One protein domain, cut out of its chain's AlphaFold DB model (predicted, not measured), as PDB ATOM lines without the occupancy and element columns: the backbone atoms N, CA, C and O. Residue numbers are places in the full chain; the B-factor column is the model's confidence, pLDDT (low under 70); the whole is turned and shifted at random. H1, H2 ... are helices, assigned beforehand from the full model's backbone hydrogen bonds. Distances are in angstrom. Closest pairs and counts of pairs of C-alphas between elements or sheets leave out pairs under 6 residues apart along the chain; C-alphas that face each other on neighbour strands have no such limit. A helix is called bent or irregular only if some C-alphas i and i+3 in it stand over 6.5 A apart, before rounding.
ATOM      1  N   LEU A   2     103.269 115.495 153.610       83.94
ATOM      2  CA  LEU A   2     101.955 114.966 153.186       83.94
ATOM      3  C   LEU A   2     101.535 113.732 154.003       83.94
ATOM      4  O   LEU A   2     100.379 113.627 154.408       83.94
ATOM      5  N   TRP A   3     102.485 112.835 154.290       83.88
ATOM      6  CA  TRP A   3     102.216 111.679 155.143       83.88
ATOM      7  C   TRP A   3     101.921 112.053 156.594       83.88
ATOM      8  O   TRP A   3     100.936 111.567 157.145       83.88
ATOM      9  N   ASP A   4     102.685 112.979 157.176       83.69
ATOM     10  CA  ASP A   4     102.438 113.462 158.545       83.69
ATOM     11  C   ASP A   4     101.057 114.116 158.665       83.69
ATOM     12  O   ASP A   4     100.318 113.863 159.612       83.69
ATOM     13  N   TYR A   5     100.643 114.880 157.648       85.06
ATOM     14  CA  TYR A   5      99.295 115.439 157.596       85.06
ATOM     15  C   TYR A   5      98.222 114.347 157.514       85.06
ATOM     16  O   TYR A   5      97.162 114.465 158.125       85.06
ATOM     17  N   ARG A   6      98.471 113.249 156.796       87.94
ATOM     18  CA  ARG A   6      97.507 112.147 156.697       87.94
ATOM     19  C   ARG A   6      97.395 111.338 157.997       87.94
ATOM     20  O   ARG A   6      96.286 110.906 158.311       87.94
ATOM     21  N   LEU A   7      98.496 111.143 158.723       84.00
ATOM     22  CA  LEU A   7      98.540 110.361 159.965       84.00
ATOM     23  C   LEU A   7      98.113 111.185 161.190       84.00
ATOM     24  O   LEU A   7      97.241 110.758 161.943       84.00
ATOM     25  N   GLU A   8      98.668 112.385 161.361       82.62
ATOM     26  CA  GLU A   8      98.488 113.215 162.560       82.62
ATOM     27  C   GLU A   8      97.521 114.393 162.358       82.62
ATOM     28  O   GLU A   8      97.172 115.081 163.318       82.62
ATOM     29  N   LYS A   9      97.071 114.648 161.117       85.81
ATOM     30  CA  LYS A   9      96.225 115.803 160.734       85.81
ATOM     31  C   LYS A   9      96.849 117.167 161.052       85.81
ATOM     32  O   LYS A   9      96.138 118.166 161.150       85.81
ATOM     33  N   LYS A  10      98.176 117.223 161.183       83.62
ATOM     34  CA  LYS A  10      98.955 118.439 161.445       83.62
ATOM     35  C   LYS A  10     100.051 118.602 160.399       83.62
ATOM     36  O   LYS A  10     100.577 117.627 159.871       83.62
ATOM     37  N   TRP A  11     100.391 119.848 160.091       85.25
ATOM     38  CA  TRP A  11     101.498 120.160 159.193       85.25
ATOM     39  C   TRP A  11     102.809 120.156 159.979       85.25
ATOM     40  O   TRP A  11     102.993 120.969 160.880       85.25
ATOM     41  N   SER A  12     103.711 119.236 159.637       84.88
ATOM     42  CA  SER A  12     105.034 119.137 160.260       84.88
ATOM     43  C   SER A  12     106.085 119.880 159.436       84.88
ATOM     44  O   SER A  12     106.321 119.534 158.275       84.88
ATOM     45  N   ALA A  13     106.737 120.875 160.048       86.56
ATOM     46  CA  ALA A  13     107.885 121.571 159.460       86.56
ATOM     47  C   ALA A  13     109.125 120.662 159.395       86.56
ATOM     48  O   ALA A  13     109.831 120.644 158.390       86.56
ATOM     49  N   VAL A  14     109.339 119.825 160.417       83.12
ATOM     50  CA  VAL A  14     110.440 118.844 160.454       83.12
ATOM     51  C   VAL A  14     110.283 117.822 159.327       83.12
ATOM     52  O   VAL A  14     111.233 117.524 158.610       83.12
ATOM     53  N   GLY A  15     109.054 117.363 159.079       81.44
ATOM     54  CA  GLY A  15     108.746 116.465 157.967       81.44
ATOM     55  C   GLY A  15     108.809 117.119 156.580       81.44
ATOM     56  O   GLY A  15     108.716 116.407 155.579       81.44
ATOM     57  N   PHE A  16     108.907 118.448 156.487       84.19
ATOM     58  CA  PHE A  16     109.208 119.161 155.240       84.19
ATOM     59  C   PHE A  16     110.725 119.285 155.038       84.19
ATOM     60  O   PHE A  16     111.225 118.963 153.964       84.19
ATOM     61  N   CYS A  17     111.463 119.661 156.088       84.94
ATOM     62  CA  CYS A  17     112.917 119.846 156.038       84.94
ATOM     63  C   CYS A  17     113.733 118.544 156.089       84.94
ATOM     64  O   CYS A  17     114.921 118.578 155.795       84.94
ATOM     65  N   SER A  18     113.128 117.397 156.419       80.56
ATOM     66  CA  SER A  18     113.826 116.103 156.544       80.56
ATOM     67  C   SER A  18     114.594 115.662 155.283       80.56
ATOM     68  O   SER A  18     115.455 114.792 155.378       80.56
ATOM     69  N   GLY A  19     114.320 116.241 154.107       77.31
ATOM     70  CA  GLY A  19     115.250 116.186 152.971       77.31
ATOM     71  C   GLY A  19     115.456 114.809 152.322       77.31
ATOM     72  O   GLY A  19     116.319 114.677 151.461       77.31
ATOM     73  N   ALA A  20     114.652 113.795 152.665       84.38
ATOM     74  CA  ALA A  20     114.815 112.414 152.189       84.38
ATOM     75  C   ALA A  20     114.889 112.267 150.652       84.38
ATOM     76  O   ALA A  20     115.563 111.376 150.138       84.38
ATOM     77  N   GLY A  21     114.228 113.157 149.901       84.62
ATOM     78  CA  GLY A  21     114.291 113.167 148.436       84.62
ATOM     79  C   GLY A  21     115.661 113.570 147.871       84.62
ATOM     80  O   GLY A  21     116.069 113.034 146.843       84.62
ATOM     81  N   LEU A  22     116.394 114.456 148.557       89.44
ATOM     82  CA  LEU A  22     117.728 114.900 148.134       89.44
ATOM     83  C   LEU A  22     118.738 113.744 148.209       89.44
ATOM     84  O   LEU A  22     119.537 113.535 147.297       89.44
ATOM     85  N   VAL A  23     118.637 112.936 149.266       91.56
ATOM     86  CA  VAL A  23     119.478 111.747 149.442       91.56
ATOM     87  C   VAL A  23     119.212 110.731 148.332       91.56
ATOM     88  O   VAL A  23     120.144 110.210 147.722       91.56
ATOM     89  N   ALA A  24     117.941 110.476 148.017       92.31
ATOM     90  CA  ALA A  24     117.586 109.475 147.019       92.31
ATOM     91  C   ALA A  24     117.987 109.859 145.589       92.31
ATOM     92  O   ALA A  24     118.261 108.967 144.789       92.31
ATOM     93  N   ILE A  25     118.048 111.154 145.254       92.69
ATOM     94  CA  ILE A  25     118.476 111.593 143.917       92.69
ATOM     95  C   ILE A  25     120.002 111.648 143.756       92.69
ATOM     96  O   ILE A  25     120.491 111.647 142.630       92.69
ATOM     97  N   THR A  26     120.766 111.632 144.852       92.44
ATOM     98  CA  THR A  26     122.239 111.708 144.824       92.44
ATOM     99  C   THR A  26     122.899 110.659 143.910       92.44
ATOM    100  O   THR A  26     123.732 111.042 143.093       92.44
ATOM    101  N   PRO A  27     122.546 109.354 143.945       87.94
ATOM    102  CA  PRO A  27     123.146 108.381 143.026       87.94
ATOM    103  C   PRO A  27     122.660 108.512 141.571       87.94
ATOM    104  O   PRO A  27     123.207 107.860 140.687       87.94
ATOM    105  N   ALA A  28     121.611 109.295 141.312       88.06
ATOM    106  CA  ALA A  28     120.954 109.434 140.011       88.06
ATOM    107  C   ALA A  28     121.246 110.772 139.307       88.06
ATOM    108  O   ALA A  28     120.881 110.928 138.136       88.06
ATOM    109  N   SER A  29     121.873 111.737 139.993       86.81
ATOM    110  CA  SER A  29     122.120 113.091 139.490       86.81
ATOM    111  C   SER A  29     123.149 113.074 138.355       86.81
ATOM    112  O   SER A  29     124.346 113.223 138.580       86.81
ATOM    113  N   GLY A  30     122.680 112.836 137.133       86.50
ATOM    114  CA  GLY A  30     123.515 112.718 135.935       86.50
ATOM    115  C   GLY A  30     123.131 111.559 135.015       86.50
ATOM    116  O   GLY A  30     123.544 111.544 133.864       86.50
ATOM    117  N   PHE A  31     122.302 110.621 135.482       86.38
ATOM    118  CA  PHE A  31     121.925 109.432 134.703       86.38
ATOM    119  C   PHE A  31     120.429 109.340 134.405       86.38
ATOM    120  O   PHE A  31     120.016 108.512 133.598       86.38
ATOM    121  N   VAL A  32     119.606 110.154 135.063       88.88
ATOM    122  CA  VAL A  32     118.147 110.024 135.047       88.88
ATOM    123  C   VAL A  32     117.501 111.287 134.477       88.88
ATOM    124  O   VAL A  32     117.908 112.404 134.802       88.88
ATOM    125  N   GLY A  33     116.485 111.126 133.625       85.75
ATOM    126  CA  GLY A  33     115.757 112.249 133.037       85.75
ATOM    127  C   GLY A  33     114.962 113.075 134.059       85.75
ATOM    128  O   GLY A  33     114.447 112.552 135.049       85.75
ATOM    129  N   SER A  34     114.779 114.368 133.767       87.00
ATOM    130  CA  SER A  34     114.029 115.325 134.602       87.00
ATOM    131  C   SER A  34     112.664 114.827 135.131       87.00
ATOM    132  O   SER A  34     112.422 114.982 136.330       87.00
ATOM    133  N   PRO A  35     111.779 114.180 134.337       86.56
ATOM    134  CA  PRO A  35     110.477 113.743 134.855       86.56
ATOM    135  C   PRO A  35     110.571 112.642 135.922       86.56
ATOM    136  O   PRO A  35     109.699 112.551 136.787       86.56
ATOM    137  N   ALA A  36     111.625 111.823 135.913       87.12
ATOM    138  CA  ALA A  36     111.785 110.749 136.891       87.12
ATOM    139  C   ALA A  36     112.223 111.269 138.275       87.12
ATOM    140  O   ALA A  36     111.953 110.613 139.276       87.12
ATOM    141  N   VAL A  37     112.782 112.480 138.381       89.56
ATOM    142  CA  VAL A  37     113.209 113.084 139.664       89.56
ATOM    143  C   VAL A  37     112.050 113.212 140.665       89.56
ATOM    144  O   VAL A  37     112.224 113.010 141.873       89.56
ATOM    145  N   VAL A  38     110.842 113.495 140.167       90.94
ATOM    146  CA  VAL A  38     109.630 113.585 140.997       90.94
ATOM    147  C   VAL A  38     109.308 112.231 141.626       90.94
ATOM    148  O   VAL A  38     109.001 112.160 142.816       90.94
ATOM    149  N   LEU A  39     109.444 111.147 140.856       90.69
ATOM    150  CA  LEU A  39     109.217 109.788 141.343       90.69
ATOM    151  C   LEU A  39     110.202 109.430 142.459       90.69
ATOM    152  O   LEU A  39     109.778 108.912 143.489       90.69
ATOM    153  N   PHE A  40     111.488 109.753 142.291       92.62
ATOM    154  CA  PHE A  40     112.517 109.502 143.308       92.62
ATOM    155  C   PHE A  40     112.186 110.220 144.616       92.62
ATOM    156  O   PHE A  40     112.207 109.611 145.685       92.62
ATOM    157  N   SER A  41     111.804 111.493 144.525       90.62
ATOM    158  CA  SER A  41     111.487 112.317 145.694       90.62
ATOM    159  C   SER A  41     110.245 111.819 146.440       90.62
ATOM    160  O   SER A  41     110.251 111.744 147.669       90.62
ATOM    161  N   VAL A  42     109.188 111.431 145.716       90.94
ATOM    162  CA  VAL A  42     107.950 110.905 146.317       90.94
ATOM    163  C   VAL A  42     108.164 109.513 146.911       90.94
ATOM    164  O   VAL A  42     107.711 109.250 148.028       90.94
ATOM    165  N   ALA A  43     108.866 108.628 146.199       91.56
ATOM    166  CA  ALA A  43     109.151 107.275 146.664       91.56
ATOM    167  C   ALA A  43     110.024 107.297 147.924       91.56
ATOM    168  O   ALA A  43     109.655 106.704 148.936       91.56
ATOM    169  N   ALA A  44     111.126 108.047 147.905       91.19
ATOM    170  CA  ALA A  44     112.010 108.178 149.056       91.19
ATOM    171  C   ALA A  44     111.328 108.872 150.235       91.19
ATOM    172  O   ALA A  44     111.386 108.371 151.352       91.19
ATOM    173  N   GLY A  45     110.604 109.972 149.998       88.75
ATOM    174  CA  GLY A  45     109.841 110.648 151.050       88.75
ATOM    175  C   GLY A  45     108.797 109.739 151.703       88.75
ATOM    176  O   GLY A  45     108.571 109.827 152.906       88.75
ATOM    177  N   THR A  46     108.201 108.826 150.932       89.94
ATOM    178  CA  THR A  46     107.261 107.828 151.453       89.94
ATOM    179  C   THR A  46     107.969 106.769 152.288       89.94
ATOM    180  O   THR A  46     107.599 106.554 153.439       89.94
ATOM    181  N   VAL A  47     109.001 106.128 151.738       91.00
ATOM    182  CA  VAL A  47     109.707 105.038 152.425       91.00
ATOM    183  C   VAL A  47     110.415 105.543 153.680       91.00
ATOM    184  O   VAL A  47     110.290 104.917 154.729       91.00
ATOM    185  N   CYS A  48     111.088 106.696 153.621       89.31
ATOM    186  CA  CYS A  48     111.771 107.269 154.779       89.31
ATOM    187  C   CYS A  48     110.788 107.680 155.886       89.31
ATOM    188  O   CYS A  48     111.109 107.518 157.058       89.31
ATOM    189  N   ASN A  49     109.575 108.144 155.551       88.38
ATOM    190  CA  ASN A  49     108.553 108.469 156.555       88.38
ATOM    191  C   ASN A  49     108.019 107.224 157.286       88.38
ATOM    192  O   ASN A  49     107.733 107.285 158.476       88.38
ATOM    193  N   PHE A  50     107.921 106.082 156.603       86.56
ATOM    194  CA  PHE A  50     107.586 104.821 157.270       86.56
ATOM    195  C   PHE A  50     108.778 104.234 158.030       86.56
ATOM    196  O   PHE A  50     108.602 103.665 159.103       86.56
ATOM    197  N   ALA A  51     109.996 104.405 157.517       85.69
ATOM    198  CA  ALA A  51     111.207 103.923 158.164       85.69
ATOM    199  C   ALA A  51     111.457 104.580 159.530       85.69
ATOM    200  O   ALA A  51     111.926 103.906 160.444       85.69
ATOM    201  N   THR A  52     111.093 105.852 159.721       82.62
ATOM    202  CA  THR A  52     111.210 106.512 161.034       82.62
ATOM    203  C   THR A  52     110.268 105.920 162.082       82.62
ATOM    204  O   THR A  52     110.542 106.042 163.271       82.62
ATOM    205  N   GLN A  53     109.202 105.210 161.694       80.88
ATOM    206  CA  GLN A  53     108.346 104.492 162.649       80.88
ATOM    207  C   GLN A  53     109.047 103.265 163.255       80.88
ATOM    208  O   GLN A  53     108.627 102.763 164.297       80.88
ATOM    209  N   LEU A  54     110.151 102.807 162.659       77.00
ATOM    210  CA  LEU A  54     110.921 101.671 163.160       77.00
ATOM    211  C   LEU A  54     111.557 101.955 164.534       77.00
ATOM    212  O   LEU A  54     111.823 101.022 165.295       77.00
ATOM    213  N   LYS A  55     111.722 103.231 164.913       77.69
ATOM    214  CA  LYS A  55     112.242 103.614 166.235       77.69
ATOM    215  C   LYS A  55     111.350 103.202 167.400       77.69
ATOM    216  O   LYS A  55     111.858 102.846 168.460       77.69
ATOM    217  N   PHE A  56     110.032 103.133 167.188       76.69
ATOM    218  CA  PHE A  56     109.100 102.640 168.206       76.69
ATOM    219  C   PHE A  56     109.321 101.158 168.527       76.69
ATOM    220  O   PHE A  56     109.004 100.717 169.630       76.69
ATOM    221  N   PHE A  57     109.893 100.399 167.589       78.00
ATOM    222  CA  PHE A  57     110.199  98.989 167.790       78.00
ATOM    223  C   PHE A  57     111.524  98.786 168.533       78.00
ATOM    224  O   PHE A  57     111.593  97.988 169.464       78.00
ATOM    225  N   PHE A  58     112.569  99.528 168.157       74.00
ATOM    226  CA  PHE A  58     113.917  99.331 168.702       74.00
ATOM    227  C   PHE A  58     114.240 100.166 169.951       74.00
ATOM    228  O   PHE A  58     115.247  99.888 170.591       74.00
ATOM    229  N   ARG A  59     113.401 101.141 170.336       77.69
ATOM    230  CA  ARG A  59     113.578 101.996 171.536       77.69
ATOM    231  C   ARG A  59     114.909 102.776 171.593       77.69
ATOM    232  O   ARG A  59     115.310 103.208 172.668       77.69
ATOM    233  N   TYR A  60     115.547 102.991 170.445       74.38
ATOM    234  CA  TYR A  60     116.666 103.917 170.232       74.38
ATOM    235  C   TYR A  60     116.207 104.955 169.200       74.38
ATOM    236  O   TYR A  60     115.595 104.541 168.219       74.38
ATOM    237  N   ASP A  61     116.451 106.259 169.365       77.25
ATOM    238  CA  ASP A  61     115.929 107.267 168.420       77.25
ATOM    239  C   ASP A  61     117.007 108.072 167.672       77.25
ATOM    240  O   ASP A  61     116.900 108.186 166.452       77.25
ATOM    241  N   ASP A  62     118.091 108.496 168.328       75.25
ATOM    242  CA  ASP A  62     119.130 109.348 167.717       75.25
ATOM    243  C   ASP A  62     119.768 108.754 166.448       75.25
ATOM    244  O   ASP A  62     119.822 109.385 165.391       75.25
ATOM    245  N   ALA A  63     120.246 107.508 166.512       80.50
ATOM    246  CA  ALA A  63     120.892 106.870 165.364       80.50
ATOM    247  C   ALA A  63     119.881 106.393 164.307       80.50
ATOM    248  O   ALA A  63     120.203 106.312 163.119       80.50
ATOM    249  N   LEU A  64     118.653 106.060 164.722       80.62
ATOM    250  CA  LEU A  64     117.668 105.456 163.828       80.62
ATOM    251  C   LEU A  64     117.033 106.473 162.879       80.62
ATOM    252  O   LEU A  64     116.740 106.099 161.745       80.62
ATOM    253  N   ASP A  65     116.898 107.745 163.265       84.00
ATOM    254  CA  ASP A  65     116.371 108.780 162.362       84.00
ATOM    255  C   ASP A  65     117.357 109.090 161.203       84.00
ATOM    256  O   ASP A  65     116.941 109.281 160.050       84.00
ATOM    257  N   ILE A  66     118.675 109.034 161.447       87.62
ATOM    258  CA  ILE A  66     119.703 109.165 160.393       87.62
ATOM    259  C   ILE A  66     119.718 107.925 159.496       87.62
ATOM    260  O   ILE A  66     119.724 108.047 158.272       87.62
ATOM    261  N   VAL A  67     119.673 106.720 160.070       87.69
ATOM    262  CA  VAL A  67     119.637 105.471 159.287       87.69
ATOM    263  C   VAL A  67     118.372 105.404 158.419       87.69
ATOM    264  O   VAL A  67     118.448 105.035 157.244       87.69
ATOM    265  N   ALA A  68     117.222 105.826 158.950       87.25
ATOM    266  CA  ALA A  68     115.958 105.859 158.222       87.25
ATOM    267  C   ALA A  68     115.975 106.835 157.036       87.25
ATOM    268  O   ALA A  68     115.471 106.508 155.964       87.25
ATOM    269  N   SER A  69     116.569 108.016 157.196       88.19
ATOM    270  CA  SER A  69     116.616 109.030 156.135       88.19
ATOM    271  C   SER A  69     117.753 108.803 155.130       88.19
ATOM    272  O   SER A  69     117.526 108.916 153.926       88.19
ATOM    273  N   HIS A  70     118.953 108.454 155.602       90.94
ATOM    274  CA  HIS A  70     120.164 108.377 154.781       90.94
ATOM    275  C   HIS A  70     120.441 106.976 154.239       90.94
ATOM    276  O   HIS A  70     120.668 106.819 153.040       90.94
ATOM    277  N   ALA A  71     120.412 105.943 155.088       89.94
ATOM    278  CA  ALA A  71     120.727 104.586 154.643       89.94
ATOM    279  C   ALA A  71     119.575 104.007 153.815       89.94
ATOM    280  O   ALA A  71     119.784 103.576 152.682       89.94
ATOM    281  N   ILE A  72     118.346 104.060 154.335       91.19
ATOM    282  CA  ILE A  72     117.173 103.550 153.611       91.19
ATOM    283  C   ILE A  72     116.864 104.436 152.395       91.19
ATOM    284  O   ILE A  72     116.665 103.908 151.300       91.19
ATOM    285  N   GLY A  73     116.913 105.765 152.545       90.88
ATOM    286  CA  GLY A  73     116.754 106.693 151.419       90.88
ATOM    287  C   GLY A  73     117.802 106.486 150.322       90.88
ATOM    288  O   GLY A  73     117.460 106.456 149.139       90.88
ATOM    289  N   GLY A  74     119.059 106.251 150.706       91.12
ATOM    290  CA  GLY A  74     120.148 105.941 149.784       91.12
ATOM    291  C   GLY A  74     119.958 104.612 149.051       91.12
ATOM    292  O   GLY A  74     120.156 104.564 147.841       91.12
ATOM    293  N   VAL A  75     119.517 103.549 149.736       93.38
ATOM    294  CA  VAL A  75     119.220 102.245 149.106       93.38
ATOM    295  C   VAL A  75     118.066 102.367 148.113       93.38
ATOM    296  O   VAL A  75     118.178 101.888 146.987       93.38
ATOM    297  N   VAL A  76     116.981 103.052 148.489       93.88
ATOM    298  CA  VAL A  76     115.849 103.315 147.585       93.88
ATOM    299  C   VAL A  76     116.314 104.099 146.360       93.88
ATOM    300  O   VAL A  76     115.989 103.720 145.236       93.88
ATOM    301  N   GLY A  77     117.125 105.142 146.562       92.38
ATOM    302  CA  GLY A  77     117.746 105.899 145.479       92.38
ATOM    303  C   GLY A  77     118.577 105.015 144.554       92.38
ATOM    304  O   GLY A  77     118.379 105.043 143.346       92.38
ATOM    305  N   ASN A  78     119.443 104.161 145.105       93.31
ATOM    306  CA  ASN A  78     120.316 103.283 144.322       93.31
ATOM    307  C   ASN A  78     119.532 102.255 143.491       93.31
ATOM    308  O   ASN A  78     119.862 102.013 142.329       93.31
ATOM    309  N   VAL A  79     118.471 101.681 144.068       92.94
ATOM    310  CA  VAL A  79     117.557 100.762 143.372       92.94
ATOM    311  C   VAL A  79     116.859 101.477 142.218       92.94
ATOM    312  O   VAL A  79     116.847 100.973 141.095       92.94
ATOM    313  N   LEU A  80     116.318 102.671 142.470       91.62
ATOM    314  CA  LEU A  80     115.660 103.465 141.437       91.62
ATOM    315  C   LEU A  80     116.646 103.901 140.345       91.62
ATOM    316  O   LEU A  80     116.288 103.845 139.171       91.62
ATOM    317  N   THR A  81     117.892 104.246 140.682       91.62
ATOM    318  CA  THR A  81     118.949 104.533 139.698       91.62
ATOM    319  C   THR A  81     119.200 103.337 138.786       91.62
ATOM    320  O   THR A  81     119.269 103.502 137.572       91.62
ATOM    321  N   GLY A  82     119.275 102.117 139.330       88.44
ATOM    322  CA  GLY A  82     119.461 100.907 138.522       88.44
ATOM    323  C   GLY A  82     118.335 100.667 137.506       88.44
ATOM    324  O   GLY A  82     118.570 100.098 136.438       88.44
ATOM    325  N   ILE A  83     117.121 101.137 137.809       90.19
ATOM    326  CA  ILE A  83     115.949 101.005 136.937       90.19
ATOM    327  C   ILE A  83     115.887 102.149 135.916       90.19
ATOM    328  O   ILE A  83     115.744 101.901 134.719       90.19
ATOM    329  N   PHE A  84     115.994 103.393 136.389       90.06
ATOM    330  CA  PHE A  84     115.712 104.611 135.624       90.06
ATOM    331  C   PHE A  84     116.939 105.274 134.993       90.06
ATOM    332  O   PHE A  84     116.781 106.314 134.359       90.06
ATOM    333  N   ALA A  85     118.144 104.719 135.145       89.06
ATOM    334  CA  ALA A  85     119.306 105.206 134.409       89.06
ATOM    335  C   ALA A  85     119.070 105.092 132.892       89.06
ATOM    336  O   ALA A  85     118.612 104.058 132.401       89.06
ATOM    337  N   GLN A  86     119.382 106.164 132.165       87.88
ATOM    338  CA  GLN A  86     119.176 106.294 130.726       87.88
ATOM    339  C   GLN A  86     120.491 106.638 130.022       87.88
ATOM    340  O   GLN A  86     121.123 107.650 130.327       87.88
ATOM    341  N   LYS A  87     120.854 105.857 129.002       85.44
ATOM    342  CA  LYS A  87     122.038 106.068 128.156       85.44
ATOM    343  C   LYS A  87     122.012 107.427 127.472       85.44
ATOM    344  O   LYS A  87     123.054 108.048 127.327       85.44
ATOM    345  N   SER A  88     120.834 107.896 127.061       85.12
ATOM    346  CA  SER A  88     120.671 109.208 126.421       85.12
ATOM    347  C   SER A  88     121.021 110.374 127.344       85.12
ATOM    348  O   SER A  88     121.457 111.411 126.857       85.12
ATOM    349  N   VAL A  89     120.833 110.202 128.655       85.44
ATOM    350  CA  VAL A  89     121.156 111.210 129.671       85.44
ATOM    351  C   VAL A  89     122.618 111.085 130.093       85.44
ATOM    352  O   VAL A  89     123.309 112.092 130.187       85.44
ATOM    353  N   ALA A  90     123.116 109.858 130.266       84.31
ATOM    354  CA  ALA A  90     124.527 109.612 130.564       84.31
ATOM    355  C   ALA A  90     125.452 110.141 129.449       84.31
ATOM    356  O   ALA A  90     126.449 110.797 129.726       84.31
ATOM    357  N   ALA A  91     125.055 109.969 128.183       83.56
ATOM    358  CA  ALA A  91     125.839 110.370 127.017       83.56
ATOM    359  C   ALA A  91     126.031 111.892 126.846       83.56
ATOM    360  O   ALA A  91     126.728 112.303 125.915       83.56
ATOM    361  N   PHE A  92     125.459 112.742 127.711       81.25
ATOM    362  CA  PHE A  92     125.740 114.182 127.697       81.25
ATOM    363  C   PHE A  92     127.210 114.513 127.989       81.25
ATOM    364  O   PHE A  92     127.680 115.570 127.573       81.25
ATOM    365  N   ASP A  93     127.939 113.622 128.664       78.81
ATOM    366  CA  ASP A  93     129.375 113.774 128.917       78.81
ATOM    367  C   ASP A  93     130.266 113.313 127.743       78.81
ATOM    368  O   ASP A  93     131.466 113.584 127.734       78.81
ATOM    369  N   GLY A  94     129.691 112.636 126.741       73.56
ATOM    370  CA  GLY A  94     130.393 112.102 125.572       73.56
ATOM    371  C   GLY A  94     131.311 110.898 125.837       73.56
ATOM    372  O   GLY A  94     132.003 110.467 124.915       73.56
ATOM    373  N   VAL A  95     131.336 110.351 127.057       72.88
ATOM    374  CA  VAL A  95     132.275 109.291 127.474       72.88
ATOM    375  C   VAL A  95     131.558 108.105 128.121       72.88
ATOM    376  O   VAL A  95     131.970 106.961 127.917       72.88
ATOM    377  N   SER A  96     130.486 108.333 128.884       72.06
ATOM    378  CA  SER A  96     129.802 107.270 129.617       72.06
ATOM    379  C   SER A  96     128.652 106.657 128.809       72.06
ATOM    380  O   SER A  96     127.707 107.313 128.380       72.06
ATOM    381  N   VAL A  97     128.721 105.336 128.606       67.81
ATOM    382  CA  VAL A  97     127.644 104.541 127.992       67.81
ATOM    383  C   VAL A  97     127.094 103.584 129.042       67.81
ATOM    384  O   VAL A  97     127.252 102.368 128.963       67.81
ATOM    385  N   ILE A  98     126.485 104.158 130.077       74.50
ATOM    386  CA  ILE A  98     125.856 103.415 131.172       74.50
ATOM    387  C   ILE A  98     124.342 103.516 130.988       74.50
ATOM    388  O   ILE A  98     123.813 104.595 130.731       74.50
ATOM    389  N   GLY A  99     123.646 102.386 131.076       81.00
ATOM    390  CA  GLY A  99     122.191 102.318 130.963       81.00
ATOM    391  C   GLY A  99     121.588 101.508 132.092       81.00
ATOM    392  O   GLY A  99     122.236 100.614 132.633       81.00
ATOM    393  N   GLY A 100     120.346 101.824 132.435       87.19
ATOM    394  CA  GLY A 100     119.545 101.060 133.380       87.19
ATOM    395  C   GLY A 100     118.656 100.038 132.680       87.19
ATOM    396  O   GLY A 100     118.842  99.681 131.511       87.19
ATOM    397  N   TRP A 101     117.631  99.591 133.401       88.31
ATOM    398  CA  TRP A 101     116.622  98.672 132.870       88.31
ATOM    399  C   TRP A 101     115.894  99.218 131.643       88.31
ATOM    400  O   TRP A 101     115.606  98.452 130.724       88.31
ATOM    401  N   LEU A 102     115.635 100.528 131.597       85.00
ATOM    402  CA  LEU A 102     114.944 101.161 130.470       85.00
ATOM    403  C   LEU A 102     115.702 101.033 129.137       85.00
ATOM    404  O   LEU A 102     115.066 101.021 128.088       85.00
ATOM    405  N   ASP A 103     117.026 100.855 129.167       84.81
ATOM    406  CA  ASP A 103     117.858 100.640 127.973       84.81
ATOM    407  C   ASP A 103     118.236  99.165 127.742       84.81
ATOM    408  O   ASP A 103     119.192  98.869 127.010       84.81
ATOM    409  N   GLY A 104     117.542  98.239 128.413       84.56
ATOM    410  CA  GLY A 104     117.765  96.794 128.325       84.56
ATOM    411  C   GLY A 104     118.976  96.273 129.109       84.56
ATOM    412  O   GLY A 104     119.363  95.119 128.927       84.56
ATOM    413  N   HIS A 105     119.597  97.083 129.977       88.12
ATOM    414  CA  HIS A 105     120.755  96.672 130.778       88.12
ATOM    415  C   HIS A 105     120.333  96.221 132.186       88.12
ATOM    416  O   HIS A 105     120.505  96.918 133.185       88.12
ATOM    417  N   PHE A 106     119.759  95.019 132.276       86.31
ATOM    418  CA  PHE A 106     119.153  94.526 133.521       86.31
ATOM    419  C   PHE A 106     120.151  94.239 134.649       86.31
ATOM    420  O   PHE A 106     119.800  94.330 135.827       86.31
ATOM    421  N   ILE A 107     121.404  93.942 134.291       89.38
ATOM    422  CA  ILE A 107     122.477  93.662 135.249       89.38
ATOM    423  C   ILE A 107     122.875  94.898 136.072       89.38
ATOM    424  O   ILE A 107     123.411  94.737 137.167       89.38
ATOM    425  N   GLN A 108     122.525  96.113 135.621       88.12
ATOM    426  CA  GLN A 108     122.796  97.357 136.350       88.12
ATOM    427  C   GLN A 108     122.228  97.329 137.766       88.12
ATOM    428  O   GLN A 108     122.890  97.754 138.710       88.12
ATOM    429  N   LEU A 109     121.020  96.786 137.935       89.81
ATOM    430  CA  LEU A 109     120.396  96.680 139.250       89.81
ATOM    431  C   LEU A 109     121.223  95.791 140.191       89.81
ATOM    432  O   LEU A 109     121.359  96.107 141.368       89.81
ATOM    433  N   GLY A 110     121.828  94.722 139.667       90.81
ATOM    434  CA  GLY A 110     122.737  93.865 140.427       90.81
ATOM    435  C   GLY A 110     123.967  94.624 140.924       90.81
ATOM    436  O   GLY A 110     124.332  94.484 142.091       90.81
ATOM    437  N   TYR A 111     124.556  95.482 140.085       91.44
ATOM    438  CA  TYR A 111     125.676  96.335 140.489       91.44
ATOM    439  C   TYR A 111     125.275  97.342 141.568       91.44
ATOM    440  O   TYR A 111     125.976  97.448 142.571       91.44
ATOM    441  N   GLN A 112     124.121  98.005 141.430       92.75
ATOM    442  CA  GLN A 112     123.638  98.939 142.453       92.75
ATOM    443  C   GLN A 112     123.332  98.236 143.785       92.75
ATOM    444  O   GLN A 112     123.610  98.781 144.851       92.75
ATOM    445  N   MET A 113     122.803  97.012 143.748       92.69
ATOM    446  CA  MET A 113     122.554  96.227 144.961       92.69
ATOM    447  C   MET A 113     123.855  95.784 145.633       92.69
ATOM    448  O   MET A 113     123.986  95.917 146.851       92.69
ATOM    449  N   ALA A 114     124.825  95.294 144.858       93.88
ATOM    450  CA  ALA A 114     126.139  94.919 145.375       93.88
ATOM    451  C   ALA A 114     126.841  96.118 146.026       93.88
ATOM    452  O   ALA A 114     127.380  96.009 147.124       93.88
ATOM    453  N   ASP A 115     126.761  97.280 145.385       93.06
ATOM    454  CA  ASP A 115     127.299  98.533 145.890       93.06
ATOM    455  C   ASP A 115     126.598  98.994 147.187       93.06
ATOM    456  O   ASP A 115     127.275  99.294 148.173       93.06
ATOM    457  N   SER A 116     125.262  98.956 147.260       93.88
ATOM    458  CA  SER A 116     124.529  99.277 148.494       93.88
ATOM    459  C   SER A 116     124.904  98.356 149.659       93.88
ATOM    460  O   SER A 116     125.153  98.836 150.766       93.88
ATOM    461  N   VAL A 117     124.980  97.042 149.421       93.88
ATOM    462  CA  VAL A 117     125.333  96.060 150.459       93.88
ATOM    463  C   VAL A 117     126.793  96.210 150.882       93.88
ATOM    464  O   VAL A 117     127.092  96.182 152.078       93.88
ATOM    465  N   SER A 118     127.708  96.420 149.933       94.69
ATOM    466  CA  SER A 118     129.127  96.631 150.227       94.69
ATOM    467  C   SER A 118     129.344  97.899 151.053       94.69
ATOM    468  O   SER A 118     130.065  97.861 152.046       94.69
ATOM    469  N   ARG A 119     128.699  99.019 150.696       92.75
ATOM    470  CA  ARG A 119     128.818 100.278 151.449       92.75
ATOM    471  C   ARG A 119     128.199 100.175 152.842       92.75
ATOM    472  O   ARG A 119     128.802 100.637 153.808       92.75
ATOM    473  N   MET A 120     127.036  99.536 152.965       91.94
ATOM    474  CA  MET A 120     126.372  99.344 154.255       91.94
ATOM    475  C   MET A 120     127.194  98.452 155.189       91.94
ATOM    476  O   MET A 120     127.418  98.817 156.341       91.94
ATOM    477  N   SER A 121     127.675  97.311 154.691       93.94
ATOM    478  CA  SER A 121     128.493  96.384 155.480       93.94
ATOM    479  C   SER A 121     129.834  96.998 155.871       93.94
ATOM    480  O   SER A 121     130.205  96.915 157.038       93.94
ATOM    481  N   TYR A 122     130.528  97.675 154.951       95.19
ATOM    482  CA  TYR A 122     131.797  98.336 155.252       95.19
ATOM    483  C   TYR A 122     131.640  99.404 156.338       95.19
ATOM    484  O   TYR A 122     132.351  99.355 157.340       95.19
ATOM    485  N   SER A 123     130.687 100.330 156.180       92.38
ATOM    486  CA  SER A 123     130.459 101.392 157.165       92.38
ATOM    487  C   SER A 123     130.042 100.820 158.516       92.38
ATOM    488  O   SER A 123     130.590 101.213 159.539       92.38
ATOM    489  N   PHE A 124     129.138  99.838 158.538       91.56
ATOM    490  CA  PHE A 124     128.712  99.210 159.786       91.56
ATOM    491  C   PHE A 124     129.868  98.496 160.499       91.56
ATOM    492  O   PHE A 124     130.075  98.701 161.695       91.56
ATOM    493  N   VAL A 125     130.656  97.697 159.775       95.88
ATOM    494  CA  VAL A 125     131.763  96.923 160.351       95.88
ATOM    495  C   VAL A 125     132.887  97.844 160.813       95.88
ATOM    496  O   VAL A 125     133.327  97.731 161.954       95.88
ATOM    497  N   MET A 126     133.322  98.789 159.977       95.94
ATOM    498  CA  MET A 126     134.428  99.686 160.320       95.94
ATOM    499  C   MET A 126     134.066 100.636 161.456       95.94
ATOM    500  O   MET A 126     134.853 100.783 162.388       95.94
ATOM    501  N   THR A 127     132.865 101.224 161.445       91.50
ATOM    502  CA  THR A 127     132.409 102.054 162.565       91.50
ATOM    503  C   THR A 127     132.305 101.230 163.844       91.50
ATOM    504  O   THR A 127     132.784 101.680 164.880       91.50
ATOM    505  N   THR A 128     131.774 100.003 163.787       90.69
ATOM    506  CA  THR A 128     131.721  99.119 164.964       90.69
ATOM    507  C   THR A 128     133.115  98.817 165.503       90.69
ATOM    508  O   THR A 128     133.330  98.945 166.702       90.69
ATOM    509  N   ILE A 129     134.079  98.481 164.636       92.88
ATOM    510  CA  ILE A 129     135.469  98.212 165.032       92.88
ATOM    511  C   ILE A 129     136.098  99.439 165.693       92.88
ATOM    512  O   ILE A 129     136.741  99.300 166.727       92.88
ATOM    513  N   ILE A 130     135.900 100.635 165.130       89.56
ATOM    514  CA  ILE A 130     136.433 101.882 165.692       89.56
ATOM    515  C   ILE A 130     135.816 102.157 167.068       89.56
ATOM    516  O   ILE A 130     136.547 102.438 168.014       89.56
ATOM    517  N   LEU A 131     134.492 102.031 167.204       87.25
ATOM    518  CA  LEU A 131     133.800 102.228 168.480       87.25
ATOM    519  C   LEU A 131     134.249 101.210 169.534       87.25
ATOM    520  O   LEU A 131     134.481 101.577 170.683       87.25
ATOM    521  N   TRP A 132     134.430  99.948 169.141       86.00
ATOM    522  CA  TRP A 132     134.964  98.913 170.022       86.00
ATOM    523  C   TRP A 132     136.412  99.188 170.419       86.00
ATOM    524  O   TRP A 132     136.750  99.074 171.590       86.00
ATOM    525  N   ALA A 133     137.263  99.589 169.474       87.00
ATOM    526  CA  ALA A 133     138.644  99.943 169.767       87.00
ATOM    527  C   ALA A 133     138.693 101.076 170.800       87.00
ATOM    528  O   ALA A 133     139.350 100.929 171.826       87.00
ATOM    529  N   ILE A 134     137.934 102.155 170.582       84.38
ATOM    530  CA  ILE A 134     137.848 103.284 171.518       84.38
ATOM    531  C   ILE A 134     137.350 102.828 172.899       84.38
ATOM    532  O   ILE A 134     137.907 103.251 173.906       84.38
ATOM    533  N   HIS A 135     136.361 101.930 172.957       78.75
ATOM    534  CA  HIS A 135     135.832 101.405 174.218       78.75
ATOM    535  C   HIS A 135     136.839 100.532 174.989       78.75
ATOM    536  O   HIS A 135     136.908 100.612 176.213       78.75
ATOM    537  N   PHE A 136     137.622  99.701 174.293       74.06
ATOM    538  CA  PHE A 136     138.563  98.766 174.920       74.06
ATOM    539  C   PHE A 136     139.949  99.353 175.202       74.06
ATOM    540  O   PHE A 136     140.688  98.749 175.978       74.06
ATOM    541  N   PHE A 137     140.329 100.497 174.614       75.00
ATOM    542  CA  PHE A 137     141.594 101.160 174.943       75.00
ATOM    543  C   PHE A 137     141.545 101.712 176.387       75.00
ATOM    544  O   PHE A 137     140.857 102.701 176.653       75.00
TER     545      PHE A 137
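AT A GLANCE: This is residues 2 to 137 of the 229 residues of the protein "Ammonium_transp domain-containing protein" of Fibularhizoctonia sp. CBS 109695 (UniProt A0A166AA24). The longest helix, H7, packs with its first part on H5 of the helical hairpin H4 and H5 and then spreads away from it, so that H4, H5 and H7 make a flat row with H5 in the middle and residues 121 to 137 sticking out. H3 packs across one side of the hairpin, while the short helices H1 and H2 lie loosely beyond H4, and H6 with the link 94 to 106 lies at the end of the row where H5 ends and H7 begins. The printed part has 136 residues with seven named helices, H1 to H7 in chain order, and no named strand; the class is all helix. It is only just loose, close to compact, with a radius of gyration of the C-alphas of 17.4 A and spans of 49 by 48 by 22 A.

IN THESE COORDINATES: Find C-alpha 107 at (122.477, 93.662, 135.249); from there H7, residues 107 to 136, runs 43.1 A to C-alpha 136 at (138.563, 98.766, 174.920). H5, residues 62 to 84, measures 32.6 A, and H4, residues 34 to 58, measures 37.7 A. H3 is residues 20 to 28, 14.0 A. Look for H6 at residues 87 to 93, 10.7 A, and for H2 at residues 14 to 17, 5.2 A. H1, residues 2 to 8, 10.1 A, begins at C-alpha 2, (101.955, 114.966, 153.186). H3 and H6 are irregular, but only just: C-alphas 24 and 27 are 6.9 A apart, C-alphas 90 and 93 6.6 A.

HOW THE PARTS SIT: Start at H7, which touches H5, the hub, with residues 108 to 120 alone; their closest C-alphas, of Leu 109 and Gly 82, are 4.4 A apart, at a shallow tilt of 21 degrees, opposite ways. On H5, look next at Ala 68, 5.1 A by C-alphas from Ala 51, the closest pair with H4; this hairpin has a shallow tilt of 33 degrees, only just short of steep, opposite ways. H3 touches H5 at a steep tilt of 40 degrees, the same way, closest at the C-alphas of Ala 24 and Gly 77, 3.9 A. H3 also touches H4, at residues 37 to 48 of H4 alone, closest at the C-alphas of Gly 21 and Ser 41, 4.0 A. H1 is close to but not clearly touching H4, with the C-alphas of Trp 3 and Asn 49 7.2 A apart, and likewise H2, with those of Asp 4 and Gly 15 7.0 A apart. H6 is apart from the other helices. In H1 and H7 every O i to N i+4 pair is within hydrogen-bond range; in H3 3 of 5 are, in H4 14 of 21, in H5 17 of 19, and in H6 1 of 3, beside 3 of 4 O i to N i+3 pairs, while H2 is too short for an O i to N i+4 pair.

THE WHOLE: The two C-alphas farthest apart, of Ser 88 and Phe 137, are 53.5 A apart. The printed part has no cut. The link from H6 to H7, 13 residues, is long; the other links are tight. The mean pLDDT of the printed part is 86.6, and residue 97 is the one printed residue under 70.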